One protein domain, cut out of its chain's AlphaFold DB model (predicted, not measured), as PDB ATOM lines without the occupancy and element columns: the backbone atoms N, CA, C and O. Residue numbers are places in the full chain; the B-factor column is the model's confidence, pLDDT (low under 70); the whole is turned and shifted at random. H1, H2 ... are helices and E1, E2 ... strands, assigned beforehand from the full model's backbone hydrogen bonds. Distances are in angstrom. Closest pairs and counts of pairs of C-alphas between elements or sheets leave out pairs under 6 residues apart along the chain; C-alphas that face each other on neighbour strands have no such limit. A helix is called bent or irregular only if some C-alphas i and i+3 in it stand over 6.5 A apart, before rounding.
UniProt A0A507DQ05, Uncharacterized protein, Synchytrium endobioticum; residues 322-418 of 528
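What this domain is: This is residues 322 to 418 of the 528 residues of an uncharacterized protein of Synchytrium endobioticum (UniProt A0A507DQ05). A long kinked helix, H1, and a shorter one, H2, lie side by side as a helical hairpin, and the two-stranded hairpin E1 and E2 packs on H2. A second, small hairpin, E3 and E4, lies beside H1, and the short helix H3 packs on H1 with that helix's residues 326 to 331 alone. The printed part has 97 residues, with three named helices followed by four named strands, in two antiparallel sheets of two strands each; the class is mixed. It is compact, with a radius of gyration of the C-alphas of 13.5 A and spans of 36 by 28 by 21 A.

Where its parts are: H1, residues 322 to 349, begins with C-alpha 322 at (146.771, 49.116, 188.079) and is 36.4 A long; it is irregular, C-alphas 343 and 346 being 7.8 A apart, with a kink of 49 degrees near residue 343. H2 is residues 361 to 375, 20.7 A, and H3 residues 378 to 382. E1 is residues 389 to 393, E2 399 to 404, 14.3 A, E3 406 to 408 and E4 416 to 418, ending with C-alpha 418 at (154.759, 70.493, 195.602).

How they stand to each other: H1 and H2 touch at a shallow tilt of 15 degrees, opposite ways; their closest C-alphas are those of Phe 348 and Phe 362, 4.6 A. H1 touches H3 with residues 326 to 331 alone, closest at the C-alphas of Cys 330 and Cys 378, 5.2 A. The closest C-alphas of H2 and E1, Gln 367 and Ala 391, are 5.3 A apart. In the hairpin E1 and E2, N 390 and O 403 are 2.9 A apart, within hydrogen-bond range. E2 runs on into E3 at 71 degrees. In the hairpin E3 and E4, N 407 and O 417 are 3.3 A apart, within range. The closest C-alphas of H1 and E4, Asn 335 and Cys 416, are 5.1 A apart. In H2 and H3 every O i to N i+4 pair is within range; in H1, 20 of 24.

The domain as a whole: The C-alphas farthest apart, Asp 396 and Ala 412, are 40.5 A apart. The printed part has no cut. The link from H1 to H2, 11 residues, is long. Residues 408 to 418 are under 70 in pLDDT.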
ATOM      1  N   LEU A 322     146.638  48.223 189.227       95.81
ATOM      2  CA  LEU A 322     146.771  49.116 188.079       95.81
ATOM      3  C   LEU A 322     146.788  50.592 188.495       95.81
ATOM      4  O   LEU A 322     147.536  51.379 187.920       95.81
ATOM      5  N   LYS A 323     146.036  50.956 189.541       96.00
ATOM      6  CA  LYS A 323     146.007  52.329 190.050       96.00
ATOM      7  C   LYS A 323     147.307  52.673 190.772       96.00
ATOM      8  O   LYS A 323     147.790  53.795 190.648       96.00
ATOM      9  N   ALA A 324     147.894  51.717 191.496       96.31
ATOM     10  CA  ALA A 324     149.207  51.907 192.113       96.31
ATOM     11  C   ALA A 324     150.305  52.166 191.063       96.31
ATOM     12  O   ALA A 324     151.139  53.042 191.281       96.31
ATOM     13  N   ILE A 325     150.263  51.476 189.912       96.25
ATOM     14  CA  ILE A 325     151.190  51.723 188.790       96.25
ATOM     15  C   ILE A 325     151.048  53.157 188.261       96.25
ATOM     16  O   ILE A 325     152.060  53.835 188.099       96.25
ATOM     17  N   ASP A 326     149.826  53.646 188.023       95.94
ATOM     18  CA  ASP A 326     149.631  55.025 187.545       95.94
ATOM     19  C   ASP A 326     150.101  56.067 188.578       95.94
ATOM     20  O   ASP A 326     150.732  57.061 188.218       95.94
ATOM     21  N   VAL A 327     149.848  55.836 189.874       96.69
ATOM     22  CA  VAL A 327     150.335  56.710 190.958       96.69
ATOM     23  C   VAL A 327     151.866  56.749 190.986       96.69
ATOM     24  O   VAL A 327     152.444  57.834 191.072       96.69
ATOM     25  N   GLU A 328     152.538  55.600 190.870       96.06
ATOM     26  CA  GLU A 328     154.004  55.527 190.794       96.06
ATOM     27  C   GLU A 328     154.544  56.230 189.537       96.06
ATOM     28  O   GLU A 328     155.520  56.979 189.613       96.06
ATOM     29  N   TYR A 329     153.883  56.060 188.391       96.00
ATOM     30  CA  TYR A 329     154.229  56.753 187.150       96.00
ATOM     31  C   TYR A 329     154.160  58.278 187.328       96.00
ATOM     32  O   TYR A 329     155.130  58.989 187.062       96.00
ATOM     33  N   CYS A 330     153.056  58.780 187.882       96.38
ATOM     34  CA  CYS A 330     152.852  60.198 188.168       96.38
ATOM     35  C   CYS A 330     153.852  60.774 189.179       96.38
ATOM     36  O   CYS A 330     154.317  61.907 189.012       96.38
ATOM     37  N   LEU A 331     154.221  60.003 190.208       95.81
ATOM     38  CA  LEU A 331     155.290  60.381 191.135       95.81
ATOM     39  C   LEU A 331     156.634  60.504 190.413       95.81
ATOM     40  O   LEU A 331     157.383  61.436 190.702       95.81
ATOM     41  N   ASN A 332     156.947  59.621 189.466       95.75
ATOM     42  CA  ASN A 332     158.192  59.707 188.704       95.75
ATOM     43  C   ASN A 332     158.202  60.888 187.714       95.75
ATOM     44  O   ASN A 332     159.224  61.567 187.621       95.75
ATOM     45  N   LEU A 333     157.078  61.235 187.067       95.19
ATOM     46  CA  LEU A 333     156.985  62.487 186.289       95.19
ATOM     47  C   LEU A 333     157.293  63.711 187.170       95.19
ATOM     48  O   LEU A 333     158.150  64.530 186.833       95.19
ATOM     49  N   LEU A 334     156.637  63.809 188.330       94.75
ATOM     50  CA  LEU A 334     156.825  64.911 189.279       94.75
ATOM     51  C   LEU A 334     158.263  64.997 189.821       94.75
ATOM     52  O   LEU A 334     158.800  66.096 189.946       94.75
ATOM     53  N   ASN A 335     158.875  63.865 190.172       93.50
ATOM     54  CA  ASN A 335     160.170  63.836 190.861       93.50
ATOM     55  C   ASN A 335     161.385  63.781 189.921       93.50
ATOM     56  O   ASN A 335     162.484  64.109 190.359       93.50
ATOM     57  N   ILE A 336     161.216  63.378 188.657       94.75
ATOM     58  CA  ILE A 336     162.325  63.202 187.703       94.75
ATOM     59  C   ILE A 336     162.153  64.132 186.507       94.75
ATOM     60  O   ILE A 336     163.003  64.994 186.285       94.75
ATOM     61  N   GLN A 337     161.044  64.015 185.768       95.38
ATOM     62  CA  GLN A 337     160.875  64.768 184.525       95.38
ATOM     63  C   GLN A 337     160.832  66.277 184.763       95.38
ATOM     64  O   GLN A 337     161.513  67.043 184.082       95.38
ATOM     65  N   ALA A 338     160.050  66.712 185.752       94.94
ATOM     66  CA  ALA A 338     159.874  68.127 186.034       94.94
ATOM     67  C   ALA A 338     161.198  68.829 186.441       94.94
ATOM     68  O   ALA A 338     161.541  69.845 185.822       94.94
ATOM     69  N   PRO A 339     162.009  68.289 187.379       94.25
ATOM     70  CA  PRO A 339     163.369  68.773 187.631       94.25
ATOM     71  C   PRO A 339     164.300  68.687 186.424       94.25
ATOM     72  O   PRO A 339     165.101  69.598 186.217       94.25
ATOM     73  N   TYR A 340     164.211  67.622 185.623       95.75
ATOM     74  CA  TYR A 340     165.063  67.449 184.449       95.75
ATOM     75  C   TYR A 340     164.822  68.539 183.399       95.75
ATOM     76  O   TYR A 340     165.777  69.161 182.936       95.75
ATOM     77  N   ILE A 341     163.560  68.849 183.086       95.75
ATOM     78  CA  ILE A 341     163.190  69.928 182.155       95.75
ATOM     79  C   ILE A 341     163.746  71.275 182.636       95.75
ATOM     80  O   ILE A 341     164.316  72.026 181.842       95.75
ATOM     81  N   GLN A 342     163.652  71.564 183.938       94.06
ATOM     82  CA  GLN A 342     164.217  72.782 184.528       94.06
ATOM     83  C   GLN A 342     165.759  72.805 184.447       94.06
ATOM     84  O   GLN A 342     166.346  73.806 184.038       94.06
ATOM     85  N   LYS A 343     166.425  71.689 184.775       94.50
ATOM     86  CA  LYS A 343     167.889  71.503 184.689       94.50
ATOM     87  C   LYS A 343     168.410  71.646 183.251       94.50
ATOM     88  O   LYS A 343     169.484  72.209 183.034       94.50
ATOM     89  N   ALA A 344     167.653  71.156 182.271       96.12
ATOM     90  CA  ALA A 344     168.021  71.136 180.858       96.12
ATOM     91  C   ALA A 344     167.658  72.411 180.079       96.12
ATOM     92  O   ALA A 344     168.106  72.551 178.938       96.12
ATOM     93  N   GLN A 345     166.936  73.361 180.689       96.06
ATOM     94  CA  GLN A 345     166.426  74.583 180.049       96.06
ATOM     95  C   GLN A 345     167.435  75.243 179.096       96.06
ATOM     96  O   GLN A 345     167.166  75.344 177.904       96.06
ATOM     97  N   LYS A 346     168.636  75.597 179.573       97.00
ATOM     98  CA  LYS A 346     169.673  76.262 178.759       97.00
ATOM     99  C   LYS A 346     170.079  75.470 177.502       97.00
ATOM    100  O   LYS A 346     170.413  76.068 176.481       97.00
ATOM    101  N   TYR A 347     170.106  74.140 177.579       97.38
ATOM    102  CA  TYR A 347     170.490  73.275 176.460       97.38
ATOM    103  C   TYR A 347     169.349  73.127 175.453       97.38
ATOM    104  O   TYR A 347     169.589  73.114 174.245       97.38
ATOM    105  N   PHE A 348     168.110  73.063 175.941       97.62
ATOM    106  CA  PHE A 348     166.910  72.921 175.123       97.62
ATOM    107  C   PHE A 348     166.453  74.250 174.485       97.62
ATOM    108  O   PHE A 348     166.046  74.263 173.325       97.62
ATOM    109  N   GLU A 349     166.602  75.394 175.157       97.38
ATOM    110  CA  GLU A 349     166.342  76.723 174.568       97.38
ATOM    111  C   GLU A 349     167.236  77.015 173.352       97.38
ATOM    112  O   GLU A 349     166.826  77.717 172.429       97.38
ATOM    113  N   ALA A 350     168.440  76.433 173.316       96.25
ATOM    114  CA  ALA A 350     169.388  76.552 172.209       96.25
ATOM    115  C   ALA A 350     169.063  75.653 170.995       96.25
ATOM    116  O   ALA A 350     169.831  75.632 170.027       96.25
ATOM    117  N   LYS A 351     167.962  74.885 171.024       96.50
ATOM    118  CA  LYS A 351     167.548  73.971 169.948       96.50
ATOM    119  C   LYS A 351     166.161  74.312 169.411       96.50
ATOM    120  O   LYS A 351     165.304  74.837 170.118       96.50
ATOM    121  N   LYS A 352     165.933  73.968 168.140       94.00
ATOM    122  CA  LYS A 352     164.609  74.047 167.510       94.00
ATOM    123  C   LYS A 352     163.610  73.167 168.271       94.00
ATOM    124  O   LYS A 352     163.992  72.128 168.798       94.00
ATOM    125  N   SER A 353     162.348  73.583 168.291       92.06
ATOM    126  CA  SER A 353     161.239  72.756 168.777       92.06
ATOM    127  C   SER A 353     161.106  71.457 167.967       92.06
ATOM    128  O   SER A 353     161.416  71.445 166.774       92.06
ATOM    129  N   GLY A 354     160.596  70.393 168.600       84.31
ATOM    130  CA  GLY A 354     160.260  69.127 167.935       84.31
ATOM    131  C   GLY A 354     159.084  69.235 166.950       84.31
ATOM    132  O   GLY A 354     158.943  68.395 166.064       84.31
ATOM    133  N   GLY A 355     158.270  70.293 167.054       84.94
ATOM    134  CA  GLY A 355     157.154  70.579 166.147       84.94
ATOM    135  C   GLY A 355     156.649  72.029 166.235       84.94
ATOM    136  O   GLY A 355     157.122  72.801 167.071       84.94
ATOM    137  N   PRO A 356     155.667  72.429 165.407       86.38
ATOM    138  CA  PRO A 356     155.197  73.821 165.314       86.38
ATOM    139  C   PRO A 356     154.448  74.335 166.560       86.38
ATOM    140  O   PRO A 356     154.150  75.519 166.653       86.38
ATOM    141  N   VAL A 357     154.154  73.455 167.520       88.50
ATOM    142  CA  VAL A 357     153.390  73.738 168.747       88.50
ATOM    143  C   VAL A 357     154.190  74.444 169.853       88.50
ATOM    144  O   VAL A 357     153.615  74.809 170.875       88.50
ATOM    145  N   ALA A 358     155.493  74.674 169.663       93.62
ATOM    146  CA  ALA A 358     156.345  75.371 170.627       93.62
ATOM    147  C   ALA A 358     157.485  76.156 169.953       93.62
ATOM    148  O   ALA A 358     157.870  75.876 168.816       93.62
ATOM    149  N   THR A 359     158.035  77.152 170.654       96.00
ATOM    150  CA  THR A 359     159.076  78.057 170.128       96.00
ATOM    151  C   THR A 359     160.481  77.448 170.062       96.00
ATOM    152  O   THR A 359     161.256  77.793 169.169       96.00
ATOM    153  N   ASN A 360     160.835  76.559 170.989       96.38
ATOM    154  CA  ASN A 360     162.130  75.877 171.069       96.38
ATOM    155  C   ASN A 360     161.959  74.503 171.748       96.38
ATOM    156  O   ASN A 360     160.849  74.137 172.138       96.38
ATOM    157  N   LEU A 361     163.029  73.712 171.876       96.62
ATOM    158  CA  LEU A 361     162.917  72.385 172.500       96.62
ATOM    159  C   LEU A 361     162.505  72.470 173.980       96.62
ATOM    160  O   LEU A 361     161.817  71.580 174.464       96.62
ATOM    161  N   PHE A 362     162.862  73.537 174.700       97.62
ATOM    162  CA  PHE A 362     162.492  73.679 176.112       97.62
ATOM    163  C   PHE A 362     160.980  73.861 176.269       97.62
ATOM    164  O   PHE A 362     160.349  73.131 177.031       97.62
ATOM    165  N   THR A 363     160.387  74.777 175.502       97.19
ATOM    166  CA  THR A 363     158.936  75.001 175.510       97.19
ATOM    167  C   THR A 363     158.170  73.801 174.947       97.19
ATOM    168  O   THR A 363     157.073  73.509 175.418       97.19
ATOM    169  N   PHE A 364     158.772  73.028 174.036       95.56
ATOM    170  CA  PHE A 364     158.221  71.744 173.595       95.56
ATOM    171  C   PHE A 364     158.179  70.713 174.736       95.56
ATOM    172  O   PHE A 364     157.114  70.168 175.013       95.56
ATOM    173  N   MET A 365     159.288  70.489 175.454       96.25
ATOM    174  CA  MET A 365     159.321  69.555 176.594       96.25
ATOM    175  C   MET A 365     158.366  69.977 177.724       96.25
ATOM    176  O   MET A 365     157.710  69.131 178.325       96.25
ATOM    177  N   VAL A 366     158.243  71.283 177.984       96.25
ATOM    178  CA  VAL A 366     157.276  71.858 178.937       96.25
ATOM    179  C   VAL A 366     155.834  71.509 178.560       96.25
ATOM    180  O   VAL A 366     155.068  71.068 179.417       96.25
ATOM    181  N   GLN A 367     155.462  71.684 177.289       94.12
ATOM    182  CA  GLN A 367     154.131  71.338 176.794       94.12
ATOM    183  C   GLN A 367     153.879  69.827 176.869       94.12
ATOM    184  O   GLN A 367     152.823  69.408 177.334       94.12
ATOM    185  N   ARG A 368     154.862  69.014 176.465       93.12
ATOM    186  CA  ARG A 368     154.795  67.545 176.495       93.12
ATOM    187  C   ARG A 368     154.570  67.020 177.913       93.12
ATOM    188  O   ARG A 368     153.637  66.251 178.124       93.12
ATOM    189  N   PHE A 369     155.319  67.532 178.895       95.31
ATOM    190  CA  PHE A 369     155.089  67.239 180.313       95.31
ATOM    191  C   PHE A 369     153.678  67.634 180.763       95.31
ATOM    192  O   PHE A 369     152.984  66.823 181.370       95.31
ATOM    193  N   ALA A 370     153.247  68.874 180.493       94.62
ATOM    194  CA  ALA A 370     151.951  69.368 180.964       94.62
ATOM    195  C   ALA A 370     150.792  68.537 180.385       94.62
ATOM    196  O   ALA A 370     149.864  68.165 181.110       94.62
ATOM    197  N   ASN A 371     150.888  68.169 179.106       92.25
ATOM    198  CA  ASN A 371     149.940  67.279 178.450       92.25
ATOM    199  C   ASN A 371     149.953  65.876 179.073       92.25
ATOM    200  O   ASN A 371     148.893  65.414 179.488       92.25
ATOM    201  N   ALA A 372     151.121  65.232 179.209       93.25
ATOM    202  CA  ALA A 372     151.251  63.906 179.821       93.25
ATOM    203  C   ALA A 372     150.653  63.872 181.232       93.25
ATOM    204  O   ALA A 372     149.782  63.056 181.529       93.25
ATOM    205  N   PHE A 373     151.036  64.832 182.079       94.88
ATOM    206  CA  PHE A 373     150.558  64.953 183.456       94.88
ATOM    207  C   PHE A 373     149.032  65.147 183.545       94.88
ATOM    208  O   PHE A 373     148.399  64.685 184.497       94.88
ATOM    209  N   THR A 374     148.436  65.810 182.546       93.56
ATOM    210  CA  THR A 374     146.983  66.014 182.433       93.56
ATOM    211  C   THR A 374     146.271  64.750 181.952       93.56
ATOM    212  O   THR A 374     145.331  64.288 182.597       93.56
ATOM    213  N   ILE A 375     146.723  64.171 180.836       90.56
ATOM    214  CA  ILE A 375     146.058  63.054 180.148       90.56
ATOM    215  C   ILE A 375     146.035  61.783 180.997       90.56
ATOM    216  O   ILE A 375     145.026  61.079 181.026       90.56
ATOM    217  N   VAL A 376     147.094  61.546 181.771       91.69
ATOM    218  CA  VAL A 376     147.207  60.386 182.669       91.69
ATOM    219  C   VAL A 376     146.686  60.706 184.087       91.69
ATOM    220  O   VAL A 376     146.865  59.928 185.019       91.69
ATOM    221  N   LYS A 377     146.001  61.852 184.245       93.62
ATOM    222  CA  LYS A 377     145.276  62.303 185.452       93.62
ATOM    223  C   LYS A 377     146.140  62.416 186.715       93.62
ATOM    224  O   LYS A 377     145.658  62.219 187.832       93.62
ATOM    225  N   CYS A 378     147.413  62.789 186.572       95.62
ATOM    226  CA  CYS A 378     148.345  62.842 187.701       95.62
ATOM    227  C   CYS A 378     147.966  63.854 188.784       95.62
ATOM    228  O   CYS A 378     148.302  63.640 189.948       95.62
ATOM    229  N   GLN A 379     147.262  64.938 188.445       93.88
ATOM    230  CA  GLN A 379     146.740  65.852 189.465       93.88
ATOM    231  C   GLN A 379     145.771  65.143 190.416       93.88
ATOM    232  O   GLN A 379     145.940  65.239 191.628       93.88
ATOM    233  N   ASP A 380     144.812  64.392 189.875       94.06
ATOM    234  CA  ASP A 380     143.788  63.699 190.660       94.06
ATOM    235  C   ASP A 380     144.389  62.520 191.434       94.06
ATOM    236  O   ASP A 380     144.123  62.350 192.624       94.06
ATOM    237  N   LEU A 381     145.253  61.736 190.778       94.94
ATOM    238  CA  LEU A 381     145.934  60.584 191.379       94.94
ATOM    239  C   LEU A 381     146.853  60.968 192.549       94.94
ATOM    240  O   LEU A 381     147.000  60.182 193.483       94.94
ATOM    241  N   LEU A 382     147.447  62.167 192.511       94.75
ATOM    242  CA  LEU A 382     148.338  62.687 193.554       94.75
ATOM    243  C   LEU A 382     147.677  63.736 194.475       94.75
ATOM    244  O   LEU A 382     148.333  64.251 195.380       94.75
ATOM    245  N   GLY A 383     146.400  64.078 194.263       92.62
ATOM    246  CA  GLY A 383     145.667  65.083 195.051       92.62
ATOM    247  C   GLY A 383     146.157  66.535 194.889       92.62
ATOM    248  O   GLY A 383     145.947  67.367 195.778       92.62
ATOM    249  N   LEU A 384     146.829  66.859 193.781       90.12
ATOM    250  CA  LEU A 384     147.495  68.147 193.561       90.12
ATOM    251  C   LEU A 384     146.535  69.237 193.078       90.12
ATOM    252  O   LEU A 384     145.965  69.165 191.990       90.12
ATOM    253  N   GLN A 385     146.469  70.332 193.836       89.25
ATOM    254  CA  GLN A 385     145.649  71.507 193.513       89.25
ATOM    255  C   GLN A 385     146.177  72.338 192.327       89.25
ATOM    256  O   GLN A 385     145.525  73.279 191.883       89.25
ATOM    257  N   THR A 386     147.387  72.066 191.833       88.56
ATOM    258  CA  THR A 386     148.035  72.829 190.753       88.56
ATOM    259  C   THR A 386     149.013  71.927 190.001       88.56
ATOM    260  O   THR A 386     149.648  71.068 190.612       88.56
ATOM    261  N   GLN A 387     149.150  72.114 188.685       91.31
ATOM    262  CA  GLN A 387     150.124  71.362 187.888       91.31
ATOM    263  C   GLN A 387     151.567  71.734 188.265       91.31
ATOM    264  O   GLN A 387     151.856  72.926 188.406       91.31
ATOM    265  N   PRO A 388     152.493  70.759 188.370       93.56
ATOM    266  CA  PRO A 388     153.898  71.032 188.682       93.56
ATOM    267  C   PRO A 388     154.582  71.921 187.639       93.56
ATOM    268  O   PRO A 388     155.404  72.759 187.996       93.56
ATOM    269  N   ILE A 389     154.216  71.774 186.365       95.19
ATOM    270  CA  ILE A 389     154.624  72.661 185.275       95.19
ATOM    271  C   ILE A 389     153.367  73.060 184.508       95.19
ATOM    272  O   ILE A 389     152.588  72.196 184.120       95.19
ATOM    273  N   VAL A 390     153.188  74.359 184.284       94.88
ATOM    274  CA  VAL A 390     152.136  74.919 183.428       94.88
ATOM    275  C   VAL A 390     152.790  75.500 182.181       94.88
ATOM    276  O   VAL A 390     153.648  76.384 182.284       94.88
ATOM    277  N   ALA A 391     152.379  75.023 181.007       95.19
ATOM    278  CA  ALA A 391     152.795  75.576 179.724       95.19
ATOM    279  C   ALA A 391     152.160  76.958 179.496       95.19
ATOM    280  O   ALA A 391     150.948  77.128 179.640       95.19
ATOM    281  N   LEU A 392     152.969  77.952 179.123       96.44
ATOM    282  CA  LEU A 392     152.479  79.272 178.726       96.44
ATOM    283  C   LEU A 392     152.278  79.283 177.210       96.44
ATOM    284  O   LEU A 392     153.219  79.034 176.455       96.44
ATOM    285  N   MET A 393     151.042  79.539 176.782       95.44
ATOM    286  CA  MET A 393     150.606  79.450 175.388       95.44
ATOM    287  C   MET A 393     150.373  80.845 174.798       95.44
ATOM    288  O   MET A 393     149.798  81.718 175.452       95.44
ATOM    289  N   SER A 394     150.788  81.052 173.548       93.00
ATOM    290  CA  SER A 394     150.409  82.229 172.760       93.00
ATOM    291  C   SER A 394     148.935  82.173 172.328       93.00
ATOM    292  O   SER A 394     148.266  81.146 172.460       93.00
ATOM    293  N   ALA A 395     148.431  83.269 171.747       90.88
ATOM    294  CA  ALA A 395     147.108  83.287 171.115       90.88
ATOM    295  C   ALA A 395     146.968  82.198 170.027       90.88
ATOM    296  O   ALA A 395     145.926  81.552 169.936       90.88
ATOM    297  N   ASP A 396     148.049  81.934 169.287       87.06
ATOM    298  CA  ASP A 396     148.135  80.934 168.213       87.06
ATOM    299  C   ASP A 396     148.348  79.491 168.716       87.06
ATOM    300  O   ASP A 396     148.684  78.609 167.932       87.06
ATOM    301  N   GLN A 397     148.185  79.237 170.023       89.12
ATOM    302  CA  GLN A 397     148.423  77.933 170.664       89.12
ATOM    303  C   GLN A 397     149.865  77.407 170.510       89.12
ATOM    304  O   GLN A 397     150.098  76.199 170.491       89.12
ATOM    305  N   VAL A 398     150.851  78.310 170.472       93.56
ATOM    306  CA  VAL A 398     152.280  77.959 170.496       93.56
ATOM    307  C   VAL A 398     152.826  78.148 171.910       93.56
ATOM    308  O   VAL A 398     152.733  79.245 172.468       93.56
ATOM    309  N   CYS A 399     153.425  77.110 172.494       95.81
ATOM    310  CA  CYS A 399     154.074  77.215 173.798       95.81
ATOM    311  C   CYS A 399     155.325  78.102 173.711       95.81
ATOM    312  O   CYS A 399     156.238  77.842 172.921       95.81
ATOM    313  N   ASN A 400     155.366  79.159 174.523       96.75
ATOM    314  CA  ASN A 400     156.431  80.163 174.524       96.75
ATOM    315  C   ASN A 400     157.074  80.399 175.904       96.75
ATOM    316  O   ASN A 400     157.992  81.212 176.007       96.75
ATOM    317  N   GLY A 401     156.648  79.673 176.940       95.31
ATOM    318  CA  GLY A 401     157.224  79.744 178.281       95.31
ATOM    319  C   GLY A 401     156.637  78.706 179.238       95.31
ATOM    320  O   GLY A 401     155.829  77.868 178.845       95.31
ATOM    321  N   ALA A 402     157.033  78.780 180.508       96.31
ATOM    322  CA  ALA A 402     156.636  77.834 181.548       96.31
ATOM    323  C   ALA A 402     156.438  78.527 182.904       96.31
ATOM    324  O   ALA A 402     157.100  79.521 183.200       96.31
ATOM    325  N   THR A 403     155.582  77.964 183.756       95.00
ATOM    326  CA  THR A 403     155.552  78.239 185.205       95.00
ATOM    327  C   THR A 403     155.805  76.941 185.964       95.00
ATOM    328  O   THR A 403     155.155  75.939 185.678       95.00
ATOM    329  N   PHE A 404     156.727  76.958 186.929       93.62
ATOM    330  CA  PHE A 404     157.112  75.799 187.741       93.62
ATOM    331  C   PHE A 404     156.571  75.960 189.173       93.62
ATOM    332  O   PHE A 404     156.903  76.932 189.848       93.62
ATOM    333  N   ASN A 405     155.751  75.011 189.635       92.25
ATOM    334  CA  ASN A 405     155.029  75.046 190.919       92.25
ATOM    335  C   ASN A 405     155.531  73.979 191.921       92.25
ATOM    336  O   ASN A 405     154.768  73.441 192.726       92.25
ATOM    337  N   PHE A 406     156.822  73.655 191.875       86.62
ATOM    338  CA  PHE A 406     157.499  72.757 192.817       86.62
ATOM    339  C   PHE A 406     158.837  73.352 193.263       86.62
ATOM    340  O   PHE A 406     159.376  74.257 192.624       86.62
ATOM    341  N   VAL A 407     159.370  72.834 194.369       73.81
ATOM    342  CA  VAL A 407     160.736  73.101 194.821       73.81
ATOM    343  C   VAL A 407     161.546  71.816 194.739       73.81
ATOM    344  O   VAL A 407     161.146  70.772 195.260       73.81
ATOM    345  N   THR A 408     162.711  71.901 194.103       64.75
ATOM    346  CA  THR A 408     163.720  70.847 194.150       64.75
ATOM    347  C   THR A 408     164.395  70.883 195.518       64.75
ATOM    348  O   THR A 408     165.078  71.845 195.873       64.75
ATOM    349  N   THR A 409     164.186  69.848 196.332       53.16
ATOM    350  CA  THR A 409     164.892  69.743 197.615       53.16
ATOM    351  C   THR A 409     166.309  69.228 197.363       53.16
ATOM    352  O   THR A 409     166.511  68.153 196.801       53.16
ATOM    353  N   GLY A 410     167.313  70.035 197.722       41.19
ATOM    354  CA  GLY A 410     168.723  69.754 197.445       41.19
ATOM    355  C   GLY A 410     169.274  68.586 198.264       41.19
ATOM    356  O   GLY A 410     169.874  68.794 199.316       41.19
ATOM    357  N   GLY A 411     169.098  67.364 197.765       36.81
ATOM    358  CA  GLY A 411     169.653  66.131 198.321       36.81
ATOM    359  C   GLY A 411     169.751  65.046 197.248       36.81
ATOM    360  O   GLY A 411     169.058  65.106 196.237       36.81
ATOM    361  N   ALA A 412     170.609  64.042 197.456       34.94
ATOM    362  CA  ALA A 412     170.944  63.042 196.429       34.94
ATOM    363  C   ALA A 412     169.773  62.139 195.973       34.94
ATOM    364  O   ALA A 412     169.898  61.472 194.954       34.94
ATOM    365  N   ASN A 413     168.640  62.164 196.686       37.62
ATOM    366  CA  ASN A 413     167.379  61.492 196.342       37.62
ATOM    367  C   ASN A 413     166.220  62.515 196.263       37.62
ATOM    368  O   ASN A 413     165.140  62.265 196.797       37.62
ATOM    369  N   GLY A 414     166.482  63.717 195.739       37.22
ATOM    370  CA  GLY A 414     165.628  64.903 195.886       37.22
ATOM    371  C   GLY A 414     164.179  64.714 195.436       37.22
ATOM    372  O   GLY A 414     163.861  64.883 194.264       37.22
ATOM    373  N   MET A 415     163.285  64.444 196.391       41.44
ATOM    374  CA  MET A 415     161.844  64.491 196.164       41.44
ATOM    375  C   MET A 415     161.416  65.936 195.883       41.44
ATOM    376  O   MET A 415     161.740  66.863 196.640       41.44
ATOM    377  N   CYS A 416     160.633  66.122 194.827       44.91
ATOM    378  CA  CYS A 416     159.879  67.343 194.604       44.91
ATOM    379  C   CYS A 416     158.779  67.431 195.654       44.91
ATOM    380  O   CYS A 416     157.819  66.662 195.636       44.91
ATOM    381  N   THR A 417     158.892  68.405 196.553       47.22
ATOM    382  CA  THR A 417     157.737  68.793 197.364       47.22
ATOM    383  C   THR A 417     156.917  69.778 196.526       47.22
ATOM    384  O   THR A 417     157.479  70.795 196.103       47.22
ATOM    385  N   PRO A 418     155.625  69.513 196.245       49.69
ATOM    386  CA  PRO A 418     154.759  70.493 195.602       49.69
ATOM    387  C   PRO A 418     154.752  71.783 196.419       49.69
ATOM    388  O   PRO A 418     154.571  71.754 197.640       49.69
TER     389      PRO A 418